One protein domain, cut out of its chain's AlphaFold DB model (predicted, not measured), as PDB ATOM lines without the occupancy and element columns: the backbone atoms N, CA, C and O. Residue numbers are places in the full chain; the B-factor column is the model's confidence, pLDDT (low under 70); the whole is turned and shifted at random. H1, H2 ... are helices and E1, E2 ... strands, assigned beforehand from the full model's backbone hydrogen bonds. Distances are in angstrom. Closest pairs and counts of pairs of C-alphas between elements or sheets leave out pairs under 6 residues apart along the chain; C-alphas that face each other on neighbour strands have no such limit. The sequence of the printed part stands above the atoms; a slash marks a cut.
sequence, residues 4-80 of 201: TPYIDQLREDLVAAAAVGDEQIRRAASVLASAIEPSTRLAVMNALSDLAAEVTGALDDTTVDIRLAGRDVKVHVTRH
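Overview. This is residues 4 to 80 of the 201 residues of a protein of Nakamurella sp. YIM 132087 (UniProt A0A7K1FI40). This is a long rod with a hairpin at each end: the helical hairpin H1 and H2 at one end, the strand hairpin E1 and E2 at the other. The long helix H3 carries on from the end of H2, and the strands fold back beside it, E1 nearer to it than E2. The printed part has 77 residues, with named elements in the order H1, H2, H3, E1, E2; the sheet, order E1 - E2, is antiparallel and the class is mixed, helices and strands. It is only just extended, close to loose, with a radius of gyration of the C-alphas of 17.4 A and spans of 57 by 24 by 15 A.

Arrangement. H1, residues 4 to 18, touches H2, residues 23 to 35, at a shallow tilt of 16 degrees, opposite ways; their closest C-alphas, of Arg 11 and Ala 33, are 5.0 A apart. H2 and H3, residues 37 to 57, meet only through their link. H1, with residue 7 alone, only just touches residues 37 to 41 of H3, with 3 pairs of C-alphas within 8 A, the closest Ile 7 and Glu 37 at 6.7 A. The closest C-alphas of H3 and E1, residues 62 to 69, are those of Thr 56 and Thr 63, 5.0 A apart. E1 and E2, residues 72 to 79, form an antiparallel hairpin, with N 65 and O 76 within hydrogen-bond range at 2.8 A, and N 67 and O 74 at 2.9 A. H1 and H2 are apart from both strands. In H1, H2 and H3 every O i to N i+4 pair is within hydrogen-bond range.

Along the chain. H1 begins at C-alpha 4 (-16.865, 32.302, 18.609) and is 21.1 A long; H2 is 18.4 A. H3 is 30.3 A long and ends at C-alpha 57 (-8.985, 4.395, 17.872). E1 is 21.5 A long; E2, 22.1 A, ends at C-alpha 79 (-8.931, 7.025, 30.988).

Size, cuts and confidence. The two C-alphas farthest apart, of Asp 22 and His 80, are 57.2 A apart. The printed part has no cut, and its four links are tight. The mean pLDDT of the printed part is 92.3, and no printed residue is under 70.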
ATOM      1  N   THR A   4     -16.507  30.947  19.039       90.94
ATOM      2  CA  THR A   4     -16.865  32.302  18.609       90.94
ATOM      3  C   THR A   4     -15.699  33.077  17.980       90.94
ATOM      4  O   THR A   4     -15.889  33.524  16.855       90.94
ATOM      5  N   PRO A   5     -14.481  33.154  18.560       92.94
ATOM      6  CA  PRO A   5     -13.394  33.916  17.932       92.94
ATOM      7  C   PRO A   5     -12.962  33.363  16.564       92.94
ATOM      8  O   PRO A   5     -12.589  34.127  15.681       92.94
ATOM      9  N   TYR A   6     -13.042  32.047  16.355       91.62
ATOM     10  CA  TYR A   6     -12.686  31.423  15.075       91.62
ATOM     11  C   TYR A   6     -13.749  31.674  14.004       91.62
ATOM     12  O   TYR A   6     -13.431  31.868  12.833       91.62
ATOM     13  N   ILE A   7     -15.018  31.671  14.411       92.62
ATOM     14  CA  ILE A   7     -16.140  31.973  13.524       92.62
ATOM     15  C   ILE A   7     -16.153  33.465  13.182       92.62
ATOM     16  O   ILE A   7     -16.361  33.809  12.022       92.62
ATOM     17  N   ASP A   8     -15.890  34.341  14.150       92.88
ATOM     18  CA  ASP A   8     -15.814  35.783  13.919       92.88
ATOM     19  C   ASP A   8     -14.664  36.136  12.973       92.88
ATOM     20  O   ASP A   8     -14.891  36.877  12.019       92.88
ATOM     21  N   GLN A   9     -13.491  35.510  13.128       94.62
ATOM     22  CA  GLN A   9     -12.393  35.669  12.171       94.62
ATOM     23  C   GLN A   9     -12.819  35.277  10.749       94.62
ATOM     24  O   GLN A   9     -12.597  36.029   9.805       94.62
ATOM     25  N   LEU A  10     -13.497  34.134  10.584       94.00
ATOM     26  CA  LEU A  10     -13.985  33.698   9.272       94.00
ATOM     27  C   LEU A  10     -14.983  34.697   8.664       94.00
ATOM     28  O   LEU A  10     -14.990  34.917   7.452       94.00
ATOM     29  N   ARG A  11     -15.841  35.303   9.494       93.69
ATOM     30  CA  ARG A  11     -16.800  36.330   9.061       93.69
ATOM     31  C   ARG A  11     -16.089  37.600   8.612       93.69
ATOM     32  O   ARG A  11     -16.441  38.142   7.564       93.69
ATOM     33  N   GLU A  12     -15.105  38.056   9.381       94.00
ATOM     34  CA  GLU A  12     -14.282  39.218   9.041       94.00
ATOM     35  C   GLU A  12     -13.518  38.994   7.737       94.00
ATOM     36  O   GLU A  12     -13.586  39.839   6.845       94.00
ATOM     37  N   ASP A  13     -12.891  37.829   7.573       94.62
ATOM     38  CA  ASP A  13     -12.158  37.462   6.360       94.62
ATOM     39  C   ASP A  13     -13.077  37.450   5.128       94.62
ATOM     40  O   ASP A  13     -12.705  37.935   4.057       94.62
ATOM     41  N   LEU A  14     -14.312  36.954   5.272       93.56
ATOM     42  CA  LEU A  14     -15.293  36.918   4.185       93.56
ATOM     43  C   LEU A  14     -15.751  38.327   3.772       93.56
ATOM     44  O   LEU A  14     -15.885  38.619   2.581       93.56
ATOM     45  N   VAL A  15     -15.955  39.222   4.743       94.56
ATOM     46  CA  VAL A  15     -16.283  40.632   4.484       94.56
ATOM     47  C   VAL A  15     -15.090  41.368   3.870       94.56
ATOM     48  O   VAL A  15     -15.267  42.124   2.911       94.56
ATOM     49  N   ALA A  16     -13.877  41.124   4.367       95.19
ATOM     50  CA  ALA A  16     -12.648  41.706   3.841       95.19
ATOM     51  C   ALA A  16     -12.397  41.272   2.389       95.19
ATOM     52  O   ALA A  16     -12.094  42.109   1.540       95.19
ATOM     53  N   ALA A  17     -12.607  39.993   2.067       94.81
ATOM     54  CA  ALA A  17     -12.500  39.480   0.702       94.81
ATOM     55  C   ALA A  17     -13.516  40.140  -0.249       94.81
ATOM     56  O   ALA A  17     -13.193  40.464  -1.393       94.81
ATOM     57  N   ALA A  18     -14.733  40.401   0.233       94.94
ATOM     58  CA  ALA A  18     -15.777  41.074  -0.533       94.94
ATOM     59  C   ALA A  18     -15.539  42.583  -0.722       94.94
ATOM     60  O   ALA A  18     -16.195  43.199  -1.564       94.94
ATOM     61  N   ALA A  19     -14.603  43.192   0.017       92.31
ATOM     62  CA  ALA A  19     -14.339  44.631  -0.041       92.31
ATOM     63  C   ALA A  19     -13.845  45.105  -1.420       92.31
ATOM     64  O   ALA A  19     -14.115  46.244  -1.800       92.31
ATOM     65  N   VAL A  20     -13.182  44.223  -2.178       94.69
ATOM     66  CA  VAL A  20     -12.712  44.477  -3.556       94.69
ATOM     67  C   VAL A  20     -13.880  44.564  -4.553       94.69
ATOM     68  O   VAL A  20     -13.735  45.130  -5.635       94.69
ATOM     69  N   GLY A  21     -15.041  44.011  -4.195       93.88
ATOM     70  CA  GLY A  21     -16.234  43.988  -5.030       93.88
ATOM     71  C   GLY A  21     -17.043  45.285  -5.012       93.88
ATOM     72  O   GLY A  21     -16.712  46.285  -4.367       93.88
ATOM     73  N   ASP A  22     -18.161  45.247  -5.730       96.38
ATOM     74  CA  ASP A  22     -19.159  46.304  -5.691       96.38
ATOM     75  C   ASP A  22     -19.984  46.278  -4.386       96.38
ATOM     76  O   ASP A  22     -19.829  45.434  -3.500       96.38
ATOM     77  N   GLU A  23     -20.883  47.248  -4.252       95.44
ATOM     78  CA  GLU A  23     -21.729  47.381  -3.070       95.44
ATOM     79  C   GLU A  23     -22.746  46.231  -2.916       95.44
ATOM     80  O   GLU A  23     -23.131  45.888  -1.797       95.44
ATOM     81  N   GLN A  24     -23.178  45.606  -4.017       95.25
ATOM     82  CA  GLN A  24     -24.071  44.446  -3.960       95.25
ATOM     83  C   GLN A  24     -23.329  43.225  -3.405       95.25
ATOM     84  O   GLN A  24     -23.868  42.531  -2.544       95.25
ATOM     85  N   ILE A  25     -22.080  43.012  -3.825       95.81
ATOM     86  CA  ILE A  25     -21.198  41.947  -3.334       95.81
ATOM     87  C   ILE A  25     -20.906  42.134  -1.844       95.81
ATOM     88  O   ILE A  25     -21.055  41.184  -1.076       95.81
ATOM     89  N   ARG A  26     -20.575  43.355  -1.398       95.44
ATOM     90  CA  ARG A  26     -20.364  43.640   0.035       95.44
ATOM     91  C   ARG A  26     -21.608  43.369   0.880       95.44
ATOM     92  O   ARG A  26     -21.503  42.771   1.951       95.44
ATOM     93  N   ARG A  27     -22.793  43.761   0.395       95.44
ATOM     94  CA  ARG A  27     -24.067  43.464   1.071       95.44
ATOM     95  C   ARG A  27     -24.370  41.970   1.111       95.44
ATOM     96  O   ARG A  27     -24.779  41.465   2.150       95.44
ATOM     97  N   ALA A  28     -24.157  41.257   0.009       95.25
ATOM     98  CA  ALA A  28     -24.349  39.812  -0.029       95.25
ATOM     99  C   ALA A  28     -23.400  39.103   0.949       95.25
ATOM    100  O   ALA A  28     -23.834  38.232   1.701       95.25
ATOM    101  N   ALA A  29     -22.133  39.519   0.996       95.44
ATOM    102  CA  ALA A  29     -21.133  38.963   1.898       95.44
ATOM    103  C   ALA A  29     -21.478  39.187   3.376       95.44
ATOM    104  O   ALA A  29     -21.361  38.250   4.158       95.44
ATOM    105  N   SER A  30     -21.958  40.371   3.773       92.94
ATOM    106  CA  SER A  30     -22.329  40.627   5.176       92.94
ATOM    107  C   SER A  30     -23.529  39.787   5.636       92.94
ATOM    108  O   SER A  30     -23.543  39.267   6.760       92.94
ATOM    109  N   VAL A  31     -24.515  39.600   4.751       95.50
ATOM    110  CA  VAL A  31     -25.678  38.738   4.996       95.50
ATOM    111  C   VAL A  31     -25.247  37.276   5.094       95.50
ATOM    112  O   VAL A  31     -25.604  36.601   6.058       95.50
ATOM    113  N   LEU A  32     -24.434  36.799   4.147       94.62
ATOM    114  CA  LEU A  32     -23.912  35.432   4.151       94.62
ATOM    115  C   LEU A  32     -23.056  35.161   5.388       94.62
ATOM    116  O   LEU A  32     -23.313  34.186   6.085       94.62
ATOM    117  N   ALA A  33     -22.112  36.043   5.722       92.75
ATOM    118  CA  ALA A  33     -21.261  35.915   6.905       92.75
ATOM    119  C   ALA A  33     -22.087  35.734   8.187       92.75
ATOM    120  O   ALA A  33     -21.707  34.983   9.078       92.75
ATOM    121  N   SER A  34     -23.241  36.393   8.288       91.38
ATOM    122  CA  SER A  34     -24.135  36.240   9.442       91.38
ATOM    123  C   SER A  34     -24.995  34.970   9.364       91.38
ATOM    124  O   SER A  34     -25.329  34.389  10.390       91.38
ATOM    125  N   ALA A  35     -25.331  34.507   8.158       94.62
ATOM    126  CA  ALA A  35     -26.149  33.316   7.943       94.62
ATOM    127  C   ALA A  35     -25.373  31.991   8.074       94.62
ATOM    128  O   ALA A  35     -25.984  30.975   8.402       94.62
ATOM    129  N   ILE A  36     -24.054  31.974   7.825       93.62
ATOM    130  CA  ILE A  36     -23.259  30.732   7.871       93.62
ATOM    131  C   ILE A  36     -22.870  30.290   9.283       93.62
ATOM    132  O   ILE A  36     -22.448  29.153   9.459       93.62
ATOM    133  N   GLU A  37     -22.976  31.153  10.296       89.69
ATOM    134  CA  GLU A  37     -22.476  30.834  11.640       89.69
ATOM    135  C   GLU A  37     -23.003  29.485  12.186       89.69
ATOM    136  O   GLU A  37     -22.185  28.668  12.625       89.69
ATOM    137  N   PRO A  38     -24.319  29.185  12.141       90.81
ATOM    138  CA  PRO A  38     -24.841  27.933  12.685       90.81
ATOM    139  C   PRO A  38     -24.320  26.698  11.940       90.81
ATOM    140  O   PRO A  38     -23.998  25.688  12.569       90.81
ATOM    141  N   SER A  39     -24.220  26.771  10.608       93.25
ATOM    142  CA  SER A  39     -23.775  25.649   9.775       93.25
ATOM    143  C   SER A  39     -22.270  25.425   9.878       93.25
ATOM    144  O   SER A  39     -21.842  24.280  10.009       93.25
ATOM    145  N   THR A  40     -21.468  26.492   9.915       92.94
ATOM    146  CA  THR A  40     -20.021  26.407  10.154       92.94
ATOM    147  C   THR A  40     -19.730  25.806  11.523       92.94
ATOM    148  O   THR A  40     -18.902  24.903  11.635       92.94
ATOM    149  N   ARG A  41     -20.442  26.243  12.569       91.38
ATOM    150  CA  ARG A  41     -20.278  25.689  13.919       91.38
ATOM    151  C   ARG A  41     -20.564  24.189  13.950       91.38
ATOM    152  O   ARG A  41     -19.787  23.434  14.530       91.38
ATOM    153  N   LEU A  42     -21.655  23.758  13.317       91.31
ATOM    154  CA  LEU A  42     -22.004  22.342  13.220       91.31
ATOM    155  C   LEU A  42     -20.947  21.544  12.441       91.31
ATOM    156  O   LEU A  42     -20.544  20.474  12.887       91.31
ATOM    157  N   ALA A  43     -20.462  22.070  11.315       92.94
ATOM    158  CA  ALA A  43     -19.433  21.416  10.508       92.94
ATOM    159  C   ALA A  43     -18.121  21.225  11.287       92.94
ATOM    160  O   ALA A  43     -17.555  20.133  11.273       92.94
ATOM    161  N   VAL A  44     -17.675  22.251  12.021       92.94
ATOM    162  CA  VAL A  44     -16.496  22.159  12.897       92.94
ATOM    163  C   VAL A  44     -16.712  21.111  13.988       92.94
ATOM    164  O   VAL A  44     -15.814  20.322  14.257       92.94
ATOM    165  N   MET A  45     -17.904  21.048  14.586       92.94
ATOM    166  CA  MET A  45     -18.207  20.035  15.603       92.94
ATOM    167  C   MET A  45     -18.180  18.608  15.062       92.94
ATOM    168  O   MET A  45     -17.655  17.725  15.739       92.94
ATOM    169  N   ASN A  46     -18.693  18.381  13.853       93.25
ATOM    170  CA  ASN A  46     -18.611  17.070  13.211       93.25
ATOM    171  C   ASN A  46     -17.151  16.686  12.945       93.25
ATOM    172  O   ASN A  46     -16.722  15.621  13.374       93.25
ATOM    173  N   ALA A  47     -16.361  17.592  12.361       95.12
ATOM    174  CA  ALA A  47     -14.945  17.346  12.086       95.12
ATOM    175  C   ALA A  47     -14.135  17.052  13.362       95.12
ATOM    176  O   ALA A  47     -13.296  16.155  13.383       95.12
ATOM    177  N   LEU A  48     -14.402  17.786  14.446       94.88
ATOM    178  CA  LEU A  48     -13.786  17.529  15.745       94.88
ATOM    179  C   LEU A  48     -14.217  16.169  16.319       94.88
ATOM    180  O   LEU A  48     -13.389  15.468  16.894       94.88
ATOM    181  N   SER A  49     -15.486  15.786  16.164       93.06
ATOM    182  CA  SER A  49     -16.000  14.492  16.641       93.06
ATOM    183  C   SER A  49     -15.377  13.315  15.888       93.06
ATOM    184  O   SER A  49     -14.989  12.331  16.514       93.06
ATOM    185  N   ASP A  50     -15.211  13.441  14.571       96.06
ATOM    186  CA  ASP A  50     -14.520  12.445  13.750       96.06
ATOM    187  C   ASP A  50     -13.046  12.318  14.169       96.06
ATOM    188  O   ASP A  50     -12.552  11.211  14.386       96.06
ATOM    189  N   LEU A  51     -12.365  13.449  14.398       95.69
ATOM    190  CA  LEU A  51     -10.999  13.467  14.928       95.69
ATOM    191  C   LEU A  51     -10.909  12.792  16.307       95.69
ATOM    192  O   LEU A  51      -9.964  12.057  16.579       95.69
ATOM    193  N   ALA A  52     -11.883  13.021  17.188       93.06
ATOM    194  CA  ALA A  52     -11.922  12.391  18.505       93.06
ATOM    195  C   ALA A  52     -12.097  10.864  18.413       93.06
ATOM    196  O   ALA A  52     -11.466  10.127  19.175       93.06
ATOM    197  N   ALA A  53     -12.891  10.386  17.449       91.31
ATOM    198  CA  ALA A  53     -13.040   8.960  17.170       91.31
ATOM    199  C   ALA A  53     -11.739   8.340  16.637       91.31
ATOM    200  O   ALA A  53     -11.356   7.254  17.072       91.31
ATOM    201  N   GLU A  54     -11.023   9.040  15.754       94.12
ATOM    202  CA  GLU A  54      -9.719   8.599  15.245       94.12
ATOM    203  C   GLU A  54      -8.666   8.531  16.361       94.12
ATOM    204  O   GLU A  54      -7.982   7.518  16.506       94.12
ATOM    205  N   VAL A  55      -8.591   9.561  17.213       93.44
ATOM    206  CA  VAL A  55      -7.691   9.590  18.378       93.44
ATOM    207  C   VAL A  55      -8.032   8.480  19.368       93.44
ATOM    208  O   VAL A  55      -7.130   7.808  19.855       93.44
ATOM    209  N   THR A  56      -9.317   8.239  19.635       91.56
ATOM    210  CA  THR A  56      -9.756   7.116  20.477       91.56
ATOM    211  C   THR A  56      -9.347   5.774  19.872       91.56
ATOM    212  O   THR A  56      -8.913   4.892  20.598       91.56
ATOM    213  N   GLY A  57      -9.439   5.611  18.550       90.94
ATOM    214  CA  GLY A  57      -8.985   4.395  17.872       90.94
ATOM    215  C   GLY A  57      -7.468   4.179  17.929       90.94
ATOM    216  O   GLY A  57      -7.015   3.042  17.833       90.94
ATOM    217  N   ALA A  58      -6.691   5.251  18.098       92.25
ATOM    218  CA  ALA A  58      -5.237   5.206  18.232       92.25
ATOM    219  C   ALA A  58      -4.751   5.022  19.685       92.25
ATOM    220  O   ALA A  58      -3.549   4.857  19.902       92.25
ATOM    221  N   LEU A  59      -5.650   5.079  20.673       91.31
ATOM    222  CA  LEU A  59      -5.339   4.978  22.099       91.31
ATOM    223  C   LEU A  59      -6.006   3.733  22.706       91.31
ATOM    224  O   LEU A  59      -7.221   3.587  22.663       91.31
ATOM    225  N   ASP A  60      -5.221   2.850  23.326       85.44
ATOM    226  CA  ASP A  60      -5.729   1.559  23.820       85.44
ATOM    227  C   ASP A  60      -6.540   1.659  25.129       85.44
ATOM    228  O   ASP A  60      -7.496   0.910  25.341       85.44
ATOM    229  N   ASP A  61      -6.161   2.568  26.034       89.94
ATOM    230  CA  ASP A  61      -6.713   2.705  27.394       89.94
ATOM    231  C   ASP A  61      -7.491   4.016  27.600       89.94
ATOM    232  O   ASP A  61      -7.916   4.335  28.711       89.94
ATOM    233  N   THR A  62      -7.646   4.822  26.553       89.38
ATOM    234  CA  THR A  62      -8.115   6.200  26.678       89.38
ATOM    235  C   THR A  62      -9.165   6.500  25.622       89.38
ATOM    236  O   THR A  62      -8.914   6.409  24.427       89.38
ATOM    237  N   THR A  63     -10.348   6.908  26.069       92.00
ATOM    238  CA  THR A  63     -11.429   7.370  25.197       92.00
ATOM    239  C   THR A  63     -11.511   8.886  25.239       92.00
ATOM    240  O   THR A  63     -11.517   9.493  26.313       92.00
ATOM    241  N   VAL A  64     -11.557   9.501  24.061       93.69
ATOM    242  CA  VAL A  64     -11.674  10.946  23.883       93.69
ATOM    243  C   VAL A  64     -13.010  11.243  23.216       93.69
ATOM    244  O   VAL A  64     -13.248  10.857  22.079       93.69
ATOM    245  N   ASP A  65     -13.865  11.975  23.920       92.69
ATOM    246  CA  ASP A  65     -15.168  12.421  23.443       92.69
ATOM    247  C   ASP A  65     -15.218  13.943  23.354       92.69
ATOM    248  O   ASP A  65     -14.603  14.667  24.144       92.69
ATOM    249  N   ILE A  66     -16.034  14.450  22.435       93.00
ATOM    250  CA  ILE A  66     -16.295  15.880  22.303       93.00
ATOM    251  C   ILE A  66     -17.769  16.155  22.565       93.00
ATOM    252  O   ILE A  66     -18.656  15.509  22.013       93.00
ATOM    253  N   ARG A  67     -18.043  17.122  23.445       87.94
ATOM    254  CA  ARG A  67     -19.402  17.535  23.810       87.94
ATOM    255  C   ARG A  67     -19.582  19.036  23.687       87.94
ATOM    256  O   ARG A  67     -18.670  19.817  23.957       87.94
ATOM    257  N   LEU A  68     -20.798  19.434  23.334       85.75
ATOM    258  CA  LEU A  68     -21.222  20.826  23.375       85.75
ATOM    259  C   LEU A  68     -21.761  21.161  24.771       85.75
ATOM    260  O   LEU A  68     -22.673  20.504  25.271       85.75
ATOM    261  N   ALA A  69     -21.222  22.213  25.378       84.19
ATOM    262  CA  ALA A  69     -21.727  22.818  26.602       84.19
ATOM    263  C   ALA A  69     -22.095  24.279  26.308       84.19
ATOM    264  O   ALA A  69     -21.263  25.182  26.381       84.19
ATOM    265  N   GLY A  70     -23.349  24.514  25.917       85.12
ATOM    266  CA  GLY A  70     -23.788  25.831  25.455       85.12
ATOM    267  C   GLY A  70     -23.117  26.207  24.132       85.12
ATOM    268  O   GLY A  70     -23.400  25.593  23.110       85.12
ATOM    269  N   ARG A  71     -22.237  27.216  24.150       80.38
ATOM    270  CA  ARG A  71     -21.435  27.632  22.979       80.38
ATOM    271  C   ARG A  71     -20.034  27.018  22.946       80.38
ATOM    272  O   ARG A  71     -19.349  27.128  21.931       80.38
ATOM    273  N   ASP A  72     -19.631  26.389  24.047       86.38
ATOM    274  CA  ASP A  72     -18.286  25.870  24.233       86.38
ATOM    275  C   ASP A  72     -18.198  24.402  23.833       86.38
ATOM    276  O   ASP A  72     -19.043  23.580  24.191       86.38
ATOM    277  N   VAL A  73     -17.100  24.049  23.178       91.44
ATOM    278  CA  VAL A  73     -16.666  22.664  22.993       91.44
ATOM    279  C   VAL A  73     -15.937  22.197  24.245       91.44
ATOM    280  O   VAL A  73     -15.026  22.872  24.733       91.44
ATOM    281  N   LYS A  74     -16.289  21.033  24.776       92.31
ATOM    282  CA  LYS A  74     -15.577  20.390  25.882       92.31
ATOM    283  C   LYS A  74     -15.039  19.051  25.402       92.31
ATOM    284  O   LYS A  74     -15.786  18.244  24.858       92.31
ATOM    285  N   VAL A  75     -13.745  18.844  25.617       93.81
ATOM    286  CA  VAL A  75     -13.094  17.555  25.395       93.81
ATOM    287  C   VAL A  75     -13.178  16.782  26.701       93.81
ATOM    288  O   VAL A  75     -12.741  17.272  27.744       93.81
ATOM    289  N   HIS A  76     -13.775  15.601  26.645       93.50
ATOM    290  CA  HIS A  76     -13.835  14.658  27.744       93.50
ATOM    291  C   HIS A  76     -12.851  13.539  27.458       93.50
ATOM    292  O   HIS A  76     -12.986  12.824  26.474       93.50
ATOM    293  N   VAL A  77     -11.853  13.405  28.323       94.06
ATOM    294  CA  VAL A  77     -10.895  12.307  28.255       94.06
ATOM    295  C   VAL A  77     -11.227  11.363  29.391       94.06
ATOM    296  O   VAL A  77     -11.100  11.720  30.563       94.06
ATOM    297  N   THR A  78     -11.683  10.173  29.035       91.88
ATOM    298  CA  THR A  78     -11.914   9.094  29.983       91.88
ATOM    299  C   THR A  78     -10.750   8.137  29.856       91.88
ATOM    300  O   THR A  78     -10.624   7.426  28.862       91.88
ATOM    301  N   ARG A  79      -9.885   8.116  30.870       88.25
ATOM    302  CA  ARG A  79      -8.931   7.025  30.988       88.25
ATOM    303  C   ARG A  79      -9.687   5.816  31.502       88.25
ATOM    304  O   ARG A  79     -10.160   5.804  32.638       88.25
ATOM    305  N   HIS A  80      -9.782   4.803  30.667       78.62
ATOM    306  CA  HIS A  80     -10.042   3.459  31.123       78.62
ATOM    307  C   HIS A  80      -8.711   2.921  31.629       78.62
ATOM    308  O   HIS A  80      -8.072   2.090  30.991       78.62
TER     309      HIS A  80